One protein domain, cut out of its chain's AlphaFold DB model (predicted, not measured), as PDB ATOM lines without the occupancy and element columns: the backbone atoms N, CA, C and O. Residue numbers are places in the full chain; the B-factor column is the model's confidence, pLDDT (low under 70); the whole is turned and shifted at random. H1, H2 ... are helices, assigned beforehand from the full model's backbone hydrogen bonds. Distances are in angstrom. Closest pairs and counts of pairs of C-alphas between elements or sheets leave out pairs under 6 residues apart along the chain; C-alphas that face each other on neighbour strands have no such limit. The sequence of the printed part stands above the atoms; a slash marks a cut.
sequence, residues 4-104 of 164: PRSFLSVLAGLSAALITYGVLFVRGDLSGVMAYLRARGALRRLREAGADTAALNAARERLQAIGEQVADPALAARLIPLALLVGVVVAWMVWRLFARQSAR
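AT A GLANCE: This is residues 4 to 104 of the 164 residues of an uncharacterized protein of Deinococcus koreensis (UniProt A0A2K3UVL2). Two pairs of antiparallel helices make the two arms of a wide, open V: H1 and H5 lie side by side in one arm, and the helical hairpin of H2 and H3 makes the other. The printed part runs along the first arm in H1, out along the second in H2 and back in H3, passes the corner through the short H4 and returns along the first arm in H5. The printed part has 101 residues with five named helices, in the order H1, H2, H3, H4, H5, and no named strand; the class is all helix. It is extended, with a radius of gyration of the C-alphas of 19.8 A, and spans 65 by 29 by 19 A.

IN THESE COORDINATES: H1 is residues 4 to 25, 31.2 A from C-alpha 4 at (174.394, 203.699, 155.229) to C-alpha 25 at (195.490, 209.438, 177.556). H2 is residues 30 to 48, 26.9 A long. H3 is residues 53 to 70, 25.6 A long. H4 is residues 73 to 78, 8.7 A long. H5, the longest helix, is residues 80 to 102, 32.9 A long, and ends with C-alpha 102 at (163.614, 208.096, 158.234).

HOW THE PARTS SIT: H1 touches H5 with 38 pairs of C-alphas within 8 A, the closest those of Gly 13 and Gly 87, 3.9 A apart. The two run opposite ways at a shallow tilt of 31 degrees. With residues 21 to 25 alone, H1 also touches H4; the closest C-alphas are those of Phe 25 and Ala 76, 4.8 A apart, and the two run opposite ways at a steep tilt of 56 degrees. H2 and H3 form a helical hairpin, two touching helices in succession that run opposite ways, at a shallow tilt of 14 degrees. Their closest C-alphas are those of Gly 32 and Val 70, 5.6 A apart. Of these three touching pairs two are at a shallow tilt, and the helix packing is mostly aligned, but only just. H4 and H5 meet only through their link. H1 and H3 are only just apart, their closest C-alphas 8.3 A from each other. H1 and H2, H3 and H4, H2 and H4, H2 and H5, and H3 and H5 are apart as well. In H1, H2, H3, H4 and H5 every O i to N i+4 pair is within hydrogen-bond range.

THE WHOLE: The two C-alphas farthest apart, those of Ala 54 and Arg 104, are 65.8 A from each other, while the C-alphas of Pro 4 and Arg 104, the first and last printed, are 17.0 A apart. The printed part has no cut, and its four links, H1 to H2, H2 to H3, H3 to H4 and H4 to H5, are tight. The mean pLDDT of the printed part is 91.1, and residues 101 to 104 are under 70.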
ATOM      1  N   PRO A   4     173.761 202.404 154.967       84.56
ATOM      2  CA  PRO A   4     174.394 203.699 155.229       84.56
ATOM      3  C   PRO A   4     174.201 204.178 156.672       84.56
ATOM      4  O   PRO A   4     175.114 204.731 157.277       84.56
ATOM      5  N   ARG A   5     173.022 203.922 157.261       83.31
ATOM      6  CA  ARG A   5     172.721 204.301 158.649       83.31
ATOM      7  C   ARG A   5     173.606 203.537 159.623       83.31
ATOM      8  O   ARG A   5     174.183 204.145 160.521       83.31
ATOM      9  N   SER A   6     173.685 202.218 159.464       88.06
ATOM     10  CA  SER A   6     174.513 201.376 160.330       88.06
ATOM     11  C   SER A   6     175.986 201.759 160.206       88.06
ATOM     12  O   SER A   6     176.638 201.954 161.227       88.06
ATOM     13  N   PHE A   7     176.474 201.968 158.981       90.94
ATOM     14  CA  PHE A   7     177.855 202.374 158.728       90.94
ATOM     15  C   PHE A   7     178.207 203.709 159.402       90.94
ATOM     16  O   PHE A   7     179.170 203.776 160.161       90.94
ATOM     17  N   LEU A   8     177.388 204.751 159.209       90.69
ATOM     18  CA  LEU A   8     177.619 206.065 159.822       90.69
ATOM     19  C   LEU A   8     177.529 206.028 161.354       90.69
ATOM     20  O   LEU A   8     178.283 206.722 162.030       90.69
ATOM     21  N   SER A   9     176.635 205.205 161.906       91.38
ATOM     22  CA  SER A   9     176.491 205.056 163.361       91.38
ATOM     23  C   SER A   9     177.722 204.388 163.977       91.38
ATOM     24  O   SER A   9     178.237 204.861 164.986       91.38
ATOM     25  N   VAL A  10     178.226 203.322 163.345       93.94
ATOM     26  CA  VAL A  10     179.456 202.640 163.774       93.94
ATOM     27  C   VAL A  10     180.657 203.577 163.658       93.94
ATOM     28  O   VAL A  10     181.428 203.691 164.608       93.94
ATOM     29  N   LEU A  11     180.787 204.301 162.542       95.62
ATOM     30  CA  LEU A  11     181.869 205.264 162.339       95.62
ATOM     31  C   LEU A  11     181.867 206.364 163.411       95.62
ATOM     32  O   LEU A  11     182.919 206.693 163.961       95.62
ATOM     33  N   ALA A  12     180.691 206.900 163.745       93.19
ATOM     34  CA  ALA A  12     180.545 207.893 164.806       93.19
ATOM     35  C   ALA A  12     180.934 207.328 166.181       93.19
ATOM     36  O   ALA A  12     181.652 207.988 166.931       93.19
ATOM     37  N   GLY A  13     180.520 206.095 166.493       94.81
ATOM     38  CA  GLY A  13     180.889 205.425 167.741       94.81
ATOM     39  C   GLY A  13     182.390 205.169 167.870       94.81
ATOM     40  O   GLY A  13     182.980 205.496 168.897       94.81
ATOM     41  N   LEU A  14     183.032 204.653 166.817       95.81
ATOM     42  CA  LEU A  14     184.485 204.439 166.792       95.81
ATOM     43  C   LEU A  14     185.252 205.757 166.936       95.81
ATOM     44  O   LEU A  14     186.211 205.834 167.702       95.81
ATOM     45  N   SER A  15     184.796 206.811 166.255       96.00
ATOM     46  CA  SER A  15     185.394 208.145 166.371       96.00
ATOM     47  C   SER A  15     185.282 208.682 167.801       96.00
ATOM     48  O   SER A  15     186.263 209.164 168.358       96.00
ATOM     49  N   ALA A  16     184.111 208.543 168.430       95.62
ATOM     50  CA  ALA A  16     183.900 208.959 169.813       95.62
ATOM     51  C   ALA A  16     184.760 208.162 170.805       95.62
ATOM     52  O   ALA A  16     185.317 208.750 171.732       95.62
ATOM     53  N   ALA A  17     184.919 206.852 170.594       95.25
ATOM     54  CA  ALA A  17     185.800 206.021 171.410       95.25
ATOM     55  C   ALA A  17     187.267 206.467 171.293       95.25
ATOM     56  O   ALA A  17     187.934 206.623 172.313       95.25
ATOM     57  N   LEU A  18     187.752 206.748 170.078       96.00
ATOM     58  CA  LEU A  18     189.116 207.247 169.849       96.00
ATOM     59  C   LEU A  18     189.352 208.617 170.491       96.00
ATOM     60  O   LEU A  18     190.384 208.829 171.125       96.00
ATOM     61  N   ILE A  19     188.390 209.536 170.370       94.94
ATOM     62  CA  ILE A  19     188.467 210.857 171.009       94.94
ATOM     63  C   ILE A  19     188.492 210.701 172.531       94.94
ATOM     64  O   ILE A  19     189.339 211.295 173.193       94.94
ATOM     65  N   THR A  20     187.606 209.870 173.083       94.12
ATOM     66  CA  THR A  20     187.544 209.607 174.528       94.12
ATOM     67  C   THR A  20     188.854 209.007 175.022       94.12
ATOM     68  O   THR A  20     189.411 209.490 176.003       94.12
ATOM     69  N   TYR A  21     189.398 208.019 174.308       93.94
ATOM     70  CA  TYR A  21     190.711 207.455 174.606       93.94
ATOM     71  C   TYR A  21     191.805 208.530 174.591       93.94
ATOM     72  O   TYR A  21     192.594 208.597 175.526       93.94
ATOM     73  N   GLY A  22     191.824 209.409 173.584       91.81
ATOM     74  CA  GLY A  22     192.777 210.519 173.511       91.81
ATOM     75  C   GLY A  22     192.666 211.486 174.694       91.81
ATOM     76  O   GLY A  22     193.680 211.871 175.267       91.81
ATOM     77  N   VAL A  23     191.448 211.834 175.114       93.31
ATOM     78  CA  VAL A  23     191.224 212.685 176.297       93.31
ATOM     79  C   VAL A  23     191.739 212.007 177.566       93.31
ATOM     80  O   VAL A  23     192.420 212.648 178.365       93.31
ATOM     81  N   LEU A  24     191.458 210.714 177.734       92.81
ATOM     82  CA  LEU A  24     191.913 209.930 178.883       92.81
ATOM     83  C   LEU A  24     193.435 209.766 178.901       92.81
ATOM     84  O   LEU A  24     194.049 209.910 179.954       92.81
ATOM     85  N   PHE A  25     194.043 209.545 177.734       92.56
ATOM     86  CA  PHE A  25     195.490 209.438 177.556       92.56
ATOM     87  C   PHE A  25     196.232 210.690 178.002       92.56
ATOM     88  O   PHE A  25     197.332 210.590 178.532       92.56
ATOM     89  N   VAL A  26     195.625 211.860 177.828       93.69
ATOM     90  CA  VAL A  26     196.214 213.137 178.245       93.69
ATOM     91  C   VAL A  26     195.631 213.632 179.577       93.69
ATOM     92  O   VAL A  26     195.901 214.749 180.007       93.69
ATOM     93  N   ARG A  27     194.784 212.837 180.244       90.31
ATOM     94  CA  ARG A  27     194.082 213.232 181.481       90.31
ATOM     95  C   ARG A  27     193.299 214.552 181.354       90.31
ATOM     96  O   ARG A  27     193.062 215.235 182.344       90.31
ATOM     97  N   GLY A  28     192.907 214.926 180.136       85.25
ATOM     98  CA  GLY A  28     192.276 216.215 179.842       85.25
ATOM     99  C   GLY A  28     193.210 217.438 179.856       85.25
ATOM    100  O   GLY A  28     192.710 218.555 179.731       85.25
ATOM    101  N   ASP A  29     194.535 217.275 179.959       90.31
ATOM    102  CA  ASP A  29     195.491 218.393 179.966       90.31
ATOM    103  C   ASP A  29     195.755 218.962 178.559       90.31
ATOM    104  O   ASP A  29     196.795 218.760 177.927       90.31
ATOM    105  N   LEU A  30     194.793 219.736 178.060       89.38
ATOM    106  CA  LEU A  30     194.918 220.438 176.780       89.38
ATOM    107  C   LEU A  30     196.077 221.448 176.773       89.38
ATOM    108  O   LEU A  30     196.658 221.716 175.718       89.38
ATOM    109  N   SER A  31     196.431 222.005 177.932       91.00
ATOM    110  CA  SER A  31     197.524 222.973 178.043       91.00
ATOM    111  C   SER A  31     198.879 222.307 177.784       91.00
ATOM    112  O   SER A  31     199.678 222.820 176.989       91.00
ATOM    113  N   GLY A  32     199.075 221.111 178.341       90.69
ATOM    114  CA  GLY A  32     200.213 220.236 178.100       90.69
ATOM    115  C   GLY A  32     200.305 219.779 176.647       90.69
ATOM    116  O   GLY A  32     201.379 219.862 176.047       90.69
ATOM    117  N   VAL A  33     199.178 219.418 176.016       92.69
ATOM    118  CA  VAL A  33     199.144 219.124 174.567       92.69
ATOM    119  C   VAL A  33     199.644 220.320 173.758       92.69
ATOM    120  O   VAL A  33     200.487 220.170 172.871       92.69
ATOM    121  N   MET A  34     199.172 221.528 174.067       95.00
ATOM    122  CA  MET A  34     199.604 222.734 173.358       95.00
ATOM    123  C   MET A  34     201.081 223.062 173.602       95.00
ATOM    124  O   MET A  34     201.744 223.574 172.694       95.00
ATOM    125  N   ALA A  35     201.611 222.772 174.792       93.25
ATOM    126  CA  ALA A  35     203.038 222.889 175.086       93.25
ATOM    127  C   ALA A  35     203.863 221.879 174.269       93.25
ATOM    128  O   ALA A  35     204.853 222.267 173.642       93.25
ATOM    129  N   TYR A  36     203.411 220.625 174.185       94.00
ATOM    130  CA  TYR A  36     204.032 219.581 173.369       94.00
ATOM    131  C   TYR A  36     204.051 219.952 171.881       94.00
ATOM    132  O   TYR A  36     205.093 219.881 171.226       94.00
ATOM    133  N   LEU A  37     202.925 220.425 171.335       95.00
ATOM    134  CA  LEU A  37     202.830 220.855 169.935       95.00
ATOM    135  C   LEU A  37     203.751 222.045 169.633       95.00
ATOM    136  O   LEU A  37     204.418 222.061 168.594       95.00
ATOM    137  N   ARG A  38     203.847 223.013 170.555       95.12
ATOM    138  CA  ARG A  38     204.787 224.137 170.438       95.12
ATOM    139  C   ARG A  38     206.243 223.670 170.458       95.12
ATOM    140  O   ARG A  38     207.014 224.097 169.598       95.12
ATOM    141  N   ALA A  39     206.610 222.777 171.377       93.62
ATOM    142  CA  ALA A  39     207.955 222.204 171.454       93.62
ATOM    143  C   ALA A  39     208.307 221.403 170.189       93.62
ATOM    144  O   ALA A  39     209.394 221.564 169.633       93.62
ATOM    145  N   ARG A  40     207.357 220.627 169.656       94.75
ATOM    146  CA  ARG A  40     207.518 219.897 168.390       94.75
ATOM    147  C   ARG A  40     207.737 220.846 167.208       94.75
ATOM    148  O   ARG A  40     208.599 220.592 166.368       94.75
ATOM    149  N   GLY A  41     206.990 221.949 167.153       94.56
ATOM    150  CA  GLY A  41     207.180 222.997 166.148       94.56
ATOM    151  C   GLY A  41     208.528 223.716 166.273       94.56
ATOM    152  O   GLY A  41     209.141 224.060 165.264       94.56
ATOM    153  N   ALA A  42     209.027 223.923 167.495       93.06
ATOM    154  CA  ALA A  42     210.362 224.473 167.732       93.06
ATOM    155  C   ALA A  42     211.471 223.515 167.262       93.06
ATOM    156  O   ALA A  42     212.365 223.940 166.537       93.06
ATOM    157  N   LEU A  43     211.364 222.220 167.581       94.06
ATOM    158  CA  LEU A  43     212.301 221.193 167.110       94.06
ATOM    159  C   LEU A  43     212.345 221.121 165.576       94.06
ATOM    160  O   LEU A  43     213.421 221.019 164.988       94.06
ATOM    161  N   ARG A  44     211.180 221.200 164.920       94.88
ATOM    162  CA  ARG A  44     211.096 221.230 163.454       94.88
ATOM    163  C   ARG A  44     211.843 222.432 162.870       94.88
ATOM    164  O   ARG A  44     212.644 222.245 161.963       94.88
ATOM    165  N   ARG A  45     211.638 223.628 163.431       95.25
ATOM    166  CA  ARG A  45     212.331 224.851 162.994       95.25
ATOM    167  C   ARG A  45     213.842 224.780 163.203       95.25
ATOM    168  O   ARG A  45     214.579 225.182 162.316       95.25
ATOM    169  N   LEU A  46     214.309 224.223 164.325       93.81
ATOM    170  CA  LEU A  46     215.742 223.997 164.560       93.81
ATOM    171  C   LEU A  46     216.348 223.058 163.511       93.81
ATOM    172  O   LEU A  46     217.444 223.305 163.019       93.81
ATOM    173  N   ARG A  47     215.617 222.002 163.136       94.00
ATOM    174  CA  ARG A  47     216.051 221.065 162.094       94.00
ATOM    175  C   ARG A  47     216.116 221.723 160.718       94.00
ATOM    176  O   ARG A  47     217.066 221.488 159.986       94.00
ATOM    177  N   GLU A  48     215.114 222.527 160.375       95.31
ATOM    178  CA  GLU A  48     215.058 223.263 159.106       95.31
ATOM    179  C   GLU A  48     216.138 224.355 159.029       95.31
ATOM    180  O   GLU A  48     216.707 224.573 157.966       95.31
ATOM    181  N   ALA A  49     216.482 224.978 160.160       94.00
ATOM    182  CA  ALA A  49     217.556 225.966 160.264       94.00
ATOM    183  C   ALA A  49     218.975 225.359 160.261       94.00
ATOM    184  O   ALA A  49     219.946 226.103 160.361       94.00
ATOM    185  N   GLY A  50     219.110 224.028 160.181       92.88
ATOM    186  CA  GLY A  50     220.413 223.358 160.205       92.88
ATOM    187  C   GLY A  50     221.147 223.491 161.543       92.88
ATOM    188  O   GLY A  50     222.374 223.542 161.560       92.88
ATOM    189  N   ALA A  51     220.411 223.585 162.657       90.00
ATOM    190  CA  ALA A  51     221.003 223.705 163.985       90.00
ATOM    191  C   ALA A  51     221.897 222.501 164.329       90.00
ATOM    192  O   ALA A  51     221.649 221.376 163.888       90.00
ATOM    193  N   ASP A  52     222.904 222.748 165.168       93.25
ATOM    194  CA  ASP A  52     223.841 221.719 165.611       93.25
ATOM    195  C   ASP A  52     223.133 220.557 166.337       93.25
ATOM    196  O   ASP A  52     222.082 220.695 166.975       93.25
ATOM    197  N   THR A  53     223.748 219.384 166.243       92.31
ATOM    198  CA  THR A  53     223.316 218.117 166.832       92.31
ATOM    199  C   THR A  53     223.046 218.218 168.333       92.31
ATOM    200  O   THR A  53     222.047 217.667 168.802       92.31
ATOM    201  N   ALA A  54     223.853 218.985 169.075       93.00
ATOM    202  CA  ALA A  54     223.638 219.239 170.497       93.00
ATOM    203  C   ALA A  54     222.306 219.969 170.758       93.00
ATOM    204  O   ALA A  54     221.519 219.551 171.609       93.00
ATOM    205  N   ALA A  55     222.000 221.006 169.970       91.31
ATOM    206  CA  ALA A  55     220.747 221.754 170.082       91.31
ATOM    207  C   ALA A  55     219.527 220.899 169.698       91.31
ATOM    208  O   ALA A  55     218.469 220.993 170.328       91.31
ATOM    209  N   LEU A  56     219.669 220.025 168.695       93.81
ATOM    210  CA  LEU A  56     218.613 219.090 168.301       93.81
ATOM    211  C   LEU A  56     218.339 218.032 169.376       93.81
ATOM    212  O   LEU A  56     217.174 217.706 169.614       93.81
ATOM    213  N   ASN A  57     219.377 217.508 170.027       94.81
ATOM    214  CA  ASN A  57     219.231 216.524 171.099       94.81
ATOM    215  C   ASN A  57     218.583 217.141 172.342       94.81
ATOM    216  O   ASN A  57     217.576 216.611 172.807       94.81
ATOM    217  N   ALA A  58     219.032 218.319 172.783       93.75
ATOM    218  CA  ALA A  58     218.403 219.036 173.896       93.75
ATOM    219  C   ALA A  58     216.914 219.344 173.624       93.75
ATOM    220  O   ALA A  58     216.053 219.211 174.496       93.75
ATOM    221  N   ALA A  59     216.574 219.714 172.384       91.88
ATOM    222  CA  ALA A  59     215.185 219.939 171.988       91.88
ATOM    223  C   ALA A  59     214.348 218.643 171.955       91.88
ATOM    224  O   ALA A  59     213.151 218.687 172.252       91.88
ATOM    225  N   ARG A  60     214.950 217.492 171.622       94.88
ATOM    226  CA  ARG A  60     214.292 216.173 171.689       94.88
ATOM    227  C   ARG A  60     214.062 215.724 173.125       94.88
ATOM    228  O   ARG A  60     212.950 215.302 173.421       94.88
ATOM    229  N   GLU A  61     215.056 215.862 173.996       95.00
ATOM    230  CA  GLU A  61     214.934 215.545 175.425       95.00
ATOM    231  C   GLU A  61     213.821 216.375 176.066       95.00
ATOM    232  O   GLU A  61     212.930 215.838 176.720       95.00
ATOM    233  N   ARG A  62     213.783 217.682 175.775       91.81
ATOM    234  CA  ARG A  62     212.695 218.552 176.238       91.81
ATOM    235  C   ARG A  62     211.329 218.106 175.713       91.81
ATOM    236  O   ARG A  62     210.346 218.167 176.447       91.81
ATOM    237  N   LEU A  63     211.244 217.682 174.453       93.50
ATOM    238  CA  LEU A  63     209.997 217.183 173.869       93.50
ATOM    239  C   LEU A  63     209.544 215.871 174.528       93.50
ATOM    240  O   LEU A  63     208.352 215.715 174.788       93.50
ATOM    241  N   GLN A  64     210.477 214.961 174.809       93.69
ATOM    242  CA  GLN A  64     210.213 213.704 175.515       93.69
ATOM    243  C   GLN A  64     209.736 213.960 176.943       93.69
ATOM    244  O   GLN A  64     208.687 213.443 177.315       93.69
ATOM    245  N   ALA A  65     210.411 214.840 177.688       93.69
ATOM    246  CA  ALA A  65     210.020 215.202 179.049       93.69
ATOM    247  C   ALA A  65     208.595 215.779 179.114       93.69
ATOM    248  O   ALA A  65     207.808 215.410 179.984       93.69
ATOM    249  N   ILE A  66     208.222 216.645 178.162       92.19
ATOM    250  CA  ILE A  66     206.840 217.143 178.063       92.19
ATOM    251  C   ILE A  66     205.883 215.991 177.721       92.19
ATOM    252  O   ILE A  66     204.799 215.905 178.289       92.19
ATOM    253  N   GLY A  67     206.269 215.095 176.809       89.69
ATOM    254  CA  GLY A  67     205.471 213.924 176.447       89.69
ATOM    255  C   GLY A  67     205.162 213.018 177.643       89.69
ATOM    256  O   GLY A  67     204.005 212.655 177.835       89.69
ATOM    257  N   GLU A  68     206.163 212.713 178.467       91.12
ATOM    258  CA  GLU A  68     206.026 211.886 179.677       91.12
ATOM    259  C   GLU A  68     205.173 212.551 180.760       91.12
ATOM    260  O   GLU A  68     204.419 211.877 181.456       91.12
ATOM    261  N   GLN A  69     205.251 213.876 180.894       90.12
ATOM    262  CA  GLN A  69     204.419 214.615 181.847       90.12
ATOM    263  C   GLN A  69     202.949 214.651 181.431       90.12
ATOM    264  O   GLN A  69     202.061 214.637 182.281       90.12
ATOM    265  N   VAL A  70     202.682 214.727 180.130       90.38
ATOM    266  CA  VAL A  70     201.334 214.934 179.592       90.38
ATOM    267  C   VAL A  70     200.602 213.604 179.396       90.38
ATOM    268  O   VAL A  70     199.403 213.520 179.664       90.38
ATOM    269  N   ALA A  71     201.307 212.555 178.970       90.19
ATOM    270  CA  ALA A  71     200.724 211.248 178.692       90.19
ATOM    271  C   ALA A  71     200.628 210.355 179.939       90.19
ATOM    272  O   ALA A  71     201.595 210.180 180.671       90.19
ATOM    273  N   ASP A  72     199.481 209.700 180.118       91.31
ATOM    274  CA  ASP A  72     199.295 208.596 181.063       91.31
ATOM    275  C   ASP A  72     198.738 207.359 180.329       91.31
ATOM    276  O   ASP A  72     197.519 207.144 180.257       91.31
ATOM    277  N   PRO A  73     199.619 206.529 179.738       89.19
ATOM    278  CA  PRO A  73     199.198 205.345 178.997       89.19
ATOM    279  C   PRO A  73     198.565 204.280 179.903       89.19
ATOM    280  O   PRO A  73     197.711 203.519 179.445       89.19
ATOM    281  N   ALA A  74     198.950 204.219 181.182       91.38
ATOM    282  CA  ALA A  74     198.439 203.223 182.121       91.38
ATOM    283  C   ALA A  74     196.978 203.510 182.486       91.38
ATOM    284  O   ALA A  74     196.148 202.594 182.492       91.38
ATOM    285  N   LEU A  75     196.647 204.780 182.736       88.94
ATOM    286  CA  LEU A  75     195.267 205.211 182.932       88.94
ATOM    287  C   LEU A  75     194.428 204.963 181.675       88.94
ATOM    288  O   LEU A  75     193.343 204.385 181.766       88.94
ATOM    289  N   ALA A  76     194.942 205.350 180.504       90.19
ATOM    290  CA  ALA A  76     194.243 205.162 179.234       90.19
ATOM    291  C   ALA A  76     193.911 203.687 178.976       90.19
ATOM    292  O   ALA A  76     192.778 203.366 178.620       90.19
ATOM    293  N   ALA A  77     194.870 202.786 179.223       92.38
ATOM    294  CA  ALA A  77     194.691 201.347 179.057       92.38
ATOM    295  C   ALA A  77     193.606 200.781 179.989       92.38
ATOM    296  O   ALA A  77     192.757 200.001 179.556       92.38
ATOM    297  N   ARG A  78     193.579 201.217 181.256       94.50
ATOM    298  CA  ARG A  78     192.551 200.801 182.229       94.50
ATOM    299  C   ARG A  78     191.149 201.274 181.850       94.50
ATOM    300  O   ARG A  78     190.171 200.621 182.201       94.50
ATOM    301  N   LEU A  79     191.050 202.390 181.133       94.44
ATOM    302  CA  LEU A  79     189.785 203.018 180.757       94.44
ATOM    303  C   LEU A  79     189.362 202.742 179.305       94.44
ATOM    304  O   LEU A  79     188.372 203.311 178.844       94.44
ATOM    305  N   ILE A  80     190.024 201.813 178.605       93.31
ATOM    306  CA  ILE A  80     189.559 201.300 177.304       93.31
ATOM    307  C   ILE A  80     188.082 200.860 177.361       93.31
ATOM    308  O   ILE A  80     187.324 201.269 176.476       93.31
ATOM    309  N   PRO A  81     187.611 200.109 178.384       96.19
ATOM    310  CA  PRO A  81     186.203 199.715 178.463       96.19
ATOM    311  C   PRO A  81     185.249 200.913 178.513       96.19
ATOM    312  O   PRO A  81     184.192 200.891 177.885       96.19
ATOM    313  N   LEU A  82     185.638 201.985 179.212       94.94
ATOM    314  CA  LEU A  82     184.852 203.213 179.301       94.94
ATOM    315  C   LEU A  82     184.801 203.940 177.951       94.94
ATOM    316  O   LEU A  82     183.726 204.351 177.520       94.94
ATOM    317  N   ALA A  83     185.935 204.063 177.257       93.81
ATOM    318  CA  ALA A  83     185.985 204.677 175.931       93.81
ATOM    319  C   ALA A  83     185.113 203.916 174.915       93.81
ATOM    320  O   ALA A  83     184.377 204.531 174.138       93.81
ATOM    321  N   LEU A  84     185.129 202.580 174.964       96.06
ATOM    322  CA  LEU A  84     184.255 201.740 174.144       96.06
ATOM    323  C   LEU A  84     182.778 201.919 174.507       96.06
ATOM    324  O   LEU A  84     181.949 202.039 173.605       96.06
ATOM    325  N   LEU A  85     182.443 201.997 175.800       97.12
ATOM    326  CA  LEU A  85     181.076 202.253 176.257       97.12
ATOM    327  C   LEU A  85     180.549 203.587 175.714       97.12
ATOM    328  O   LEU A  85     179.441 203.633 175.175       97.12
ATOM    329  N   VAL A  86     181.351 204.654 175.787       96.25
ATOM    330  CA  VAL A  86     181.009 205.958 175.194       96.25
ATOM    331  C   VAL A  86     180.774 205.821 173.689       96.25
ATOM    332  O   VAL A  86     179.768 206.315 173.178       96.25
ATOM    333  N   GLY A  87     181.644 205.095 172.981       94.94
ATOM    334  CA  GLY A  87     181.468 204.814 171.557       94.94
ATOM    335  C   GLY A  87     180.147 204.105 171.235       94.94
ATOM    336  O   GLY A  87     179.436 204.511 170.314       94.94
ATOM    337  N   VAL A  88     179.767 203.094 172.023       96.62
ATOM    338  CA  VAL A  88     178.488 202.375 171.871       96.62
ATOM    339  C   VAL A  88     177.296 203.304 172.107       96.62
ATOM    340  O   VAL A  88     176.353 203.303 171.310       96.62
ATOM    341  N   VAL A  89     177.341 204.131 173.156       96.75
ATOM    342  CA  VAL A  89     176.279 205.105 173.460       96.75
ATOM    343  C   VAL A  89     176.106 206.094 172.307       96.75
ATOM    344  O   VAL A  89     174.982 206.310 171.846       96.75
ATOM    345  N   VAL A  90     177.203 206.647 171.783       96.19
ATOM    346  CA  VAL A  90     177.164 207.579 170.644       96.19
ATOM    347  C   VAL A  90     176.620 206.897 169.388       96.19
ATOM    348  O   VAL A  90     175.729 207.448 168.739       96.19
ATOM    349  N   ALA A  91     177.086 205.687 169.064       94.06
ATOM    350  CA  ALA A  91     176.579 204.927 167.922       94.06
ATOM    351  C   ALA A  91     175.065 204.696 168.024       94.06
ATOM    352  O   ALA A  91     174.331 204.914 167.055       94.06
ATOM    353  N   TRP A  92     174.579 204.314 169.207       94.75
ATOM    354  CA  TRP A  92     173.154 204.127 169.458       94.75
ATOM    355  C   TRP A  92     172.358 205.431 169.310       94.75
ATOM    356  O   TRP A  92     171.301 205.437 168.669       94.75
ATOM    357  N   MET A  93     172.865 206.552 169.835       94.50
ATOM    358  CA  MET A  93     172.221 207.863 169.690       94.50
ATOM    359  C   MET A  93     172.115 208.291 168.223       94.50
ATOM    360  O   MET A  93     171.036 208.696 167.779       94.50
ATOM    361  N   VAL A  94     173.199 208.160 167.453       91.56
ATOM    362  CA  VAL A  94     173.226 208.486 166.018       91.56
ATOM    363  C   VAL A  94     172.249 207.600 165.250       91.56
ATOM    364  O   VAL A  94     171.417 208.097 164.485       91.56
ATOM    365  N   TRP A  95     172.264 206.295 165.515       91.25
ATOM    366  CA  TRP A  95     171.332 205.350 164.904       91.25
ATOM    367  C   TRP A  95     169.870 205.717 165.193       91.25
ATOM    368  O   TRP A  95     169.033 205.711 164.282       91.25
ATOM    369  N   ARG A  96     169.564 206.097 166.442       90.50
ATOM    370  CA  ARG A  96     168.230 206.532 166.874       90.50
ATOM    371  C   ARG A  96     167.799 207.835 166.199       90.50
ATOM    372  O   ARG A  96     166.635 207.954 165.812       90.50
ATOM    373  N   LEU A  97     168.705 208.799 166.033       86.62
ATOM    374  CA  LEU A  97     168.431 210.058 165.328       86.62
ATOM    375  C   LEU A  97     168.053 209.806 163.866       86.62
ATOM    376  O   LEU A  97     167.012 210.281 163.407       86.62
ATOM    377  N   PHE A  98     168.824 208.975 163.167       82.12
ATOM    378  CA  PHE A  98     168.493 208.589 161.799       82.12
ATOM    379  C   PHE A  98     167.183 207.801 161.716       82.12
ATOM    380  O   PHE A  98     166.411 208.013 160.786       82.12
ATOM    381  N   ALA A  99     166.881 206.929 162.686       77.94
ATOM    382  CA  ALA A  99     165.593 206.232 162.732       77.94
ATOM    383  C   ALA A  99     164.408 207.209 162.830       77.94
ATOM    384  O   ALA A  99     163.426 207.055 162.104       77.94
ATOM    385  N   ARG A 100     164.526 208.253 163.660       71.81
ATOM    386  CA  ARG A 100     163.518 209.322 163.760       71.81
ATOM    387  C   ARG A 100     163.378 210.123 162.466       71.81
ATOM    388  O   ARG A 100     162.274 210.536 162.124       71.81
ATOM    389  N   GLN A 101     164.475 210.344 161.747       64.69
ATOM    390  CA  GLN A 101     164.461 211.108 160.503       64.69
ATOM    391  C   GLN A 101     163.901 210.299 159.325       64.69
ATOM    392  O   GLN A 101     163.140 210.846 158.536       64.69
ATOM    393  N   SER A 102     164.196 208.996 159.243       58.22
ATOM    394  CA  SER A 102     163.614 208.096 158.234       58.22
ATOM    395  C   SER A 102     162.108 207.872 158.417       58.22
ATOM    396  O   SER A 102     161.429 207.540 157.452       58.22
ATOM    397  N   ALA A 103     161.578 208.065 159.630       56.28
ATOM    398  CA  ALA A 103     160.139 208.017 159.893       56.28
ATOM    399  C   ALA A 103     159.379 209.234 159.331       56.28
ATOM    400  O   ALA A 103     158.153 209.215 159.274       56.28
ATOM    401  N   ARG A 104     160.081 210.294 158.902       55.97
ATOM    402  CA  ARG A 104     159.470 211.377 158.128       55.97
ATOM    403  C   ARG A 104     159.512 210.963 156.656       55.97
ATOM    404  O   ARG A 104     160.604 210.963 156.088       55.97
TER     405      ARG A 104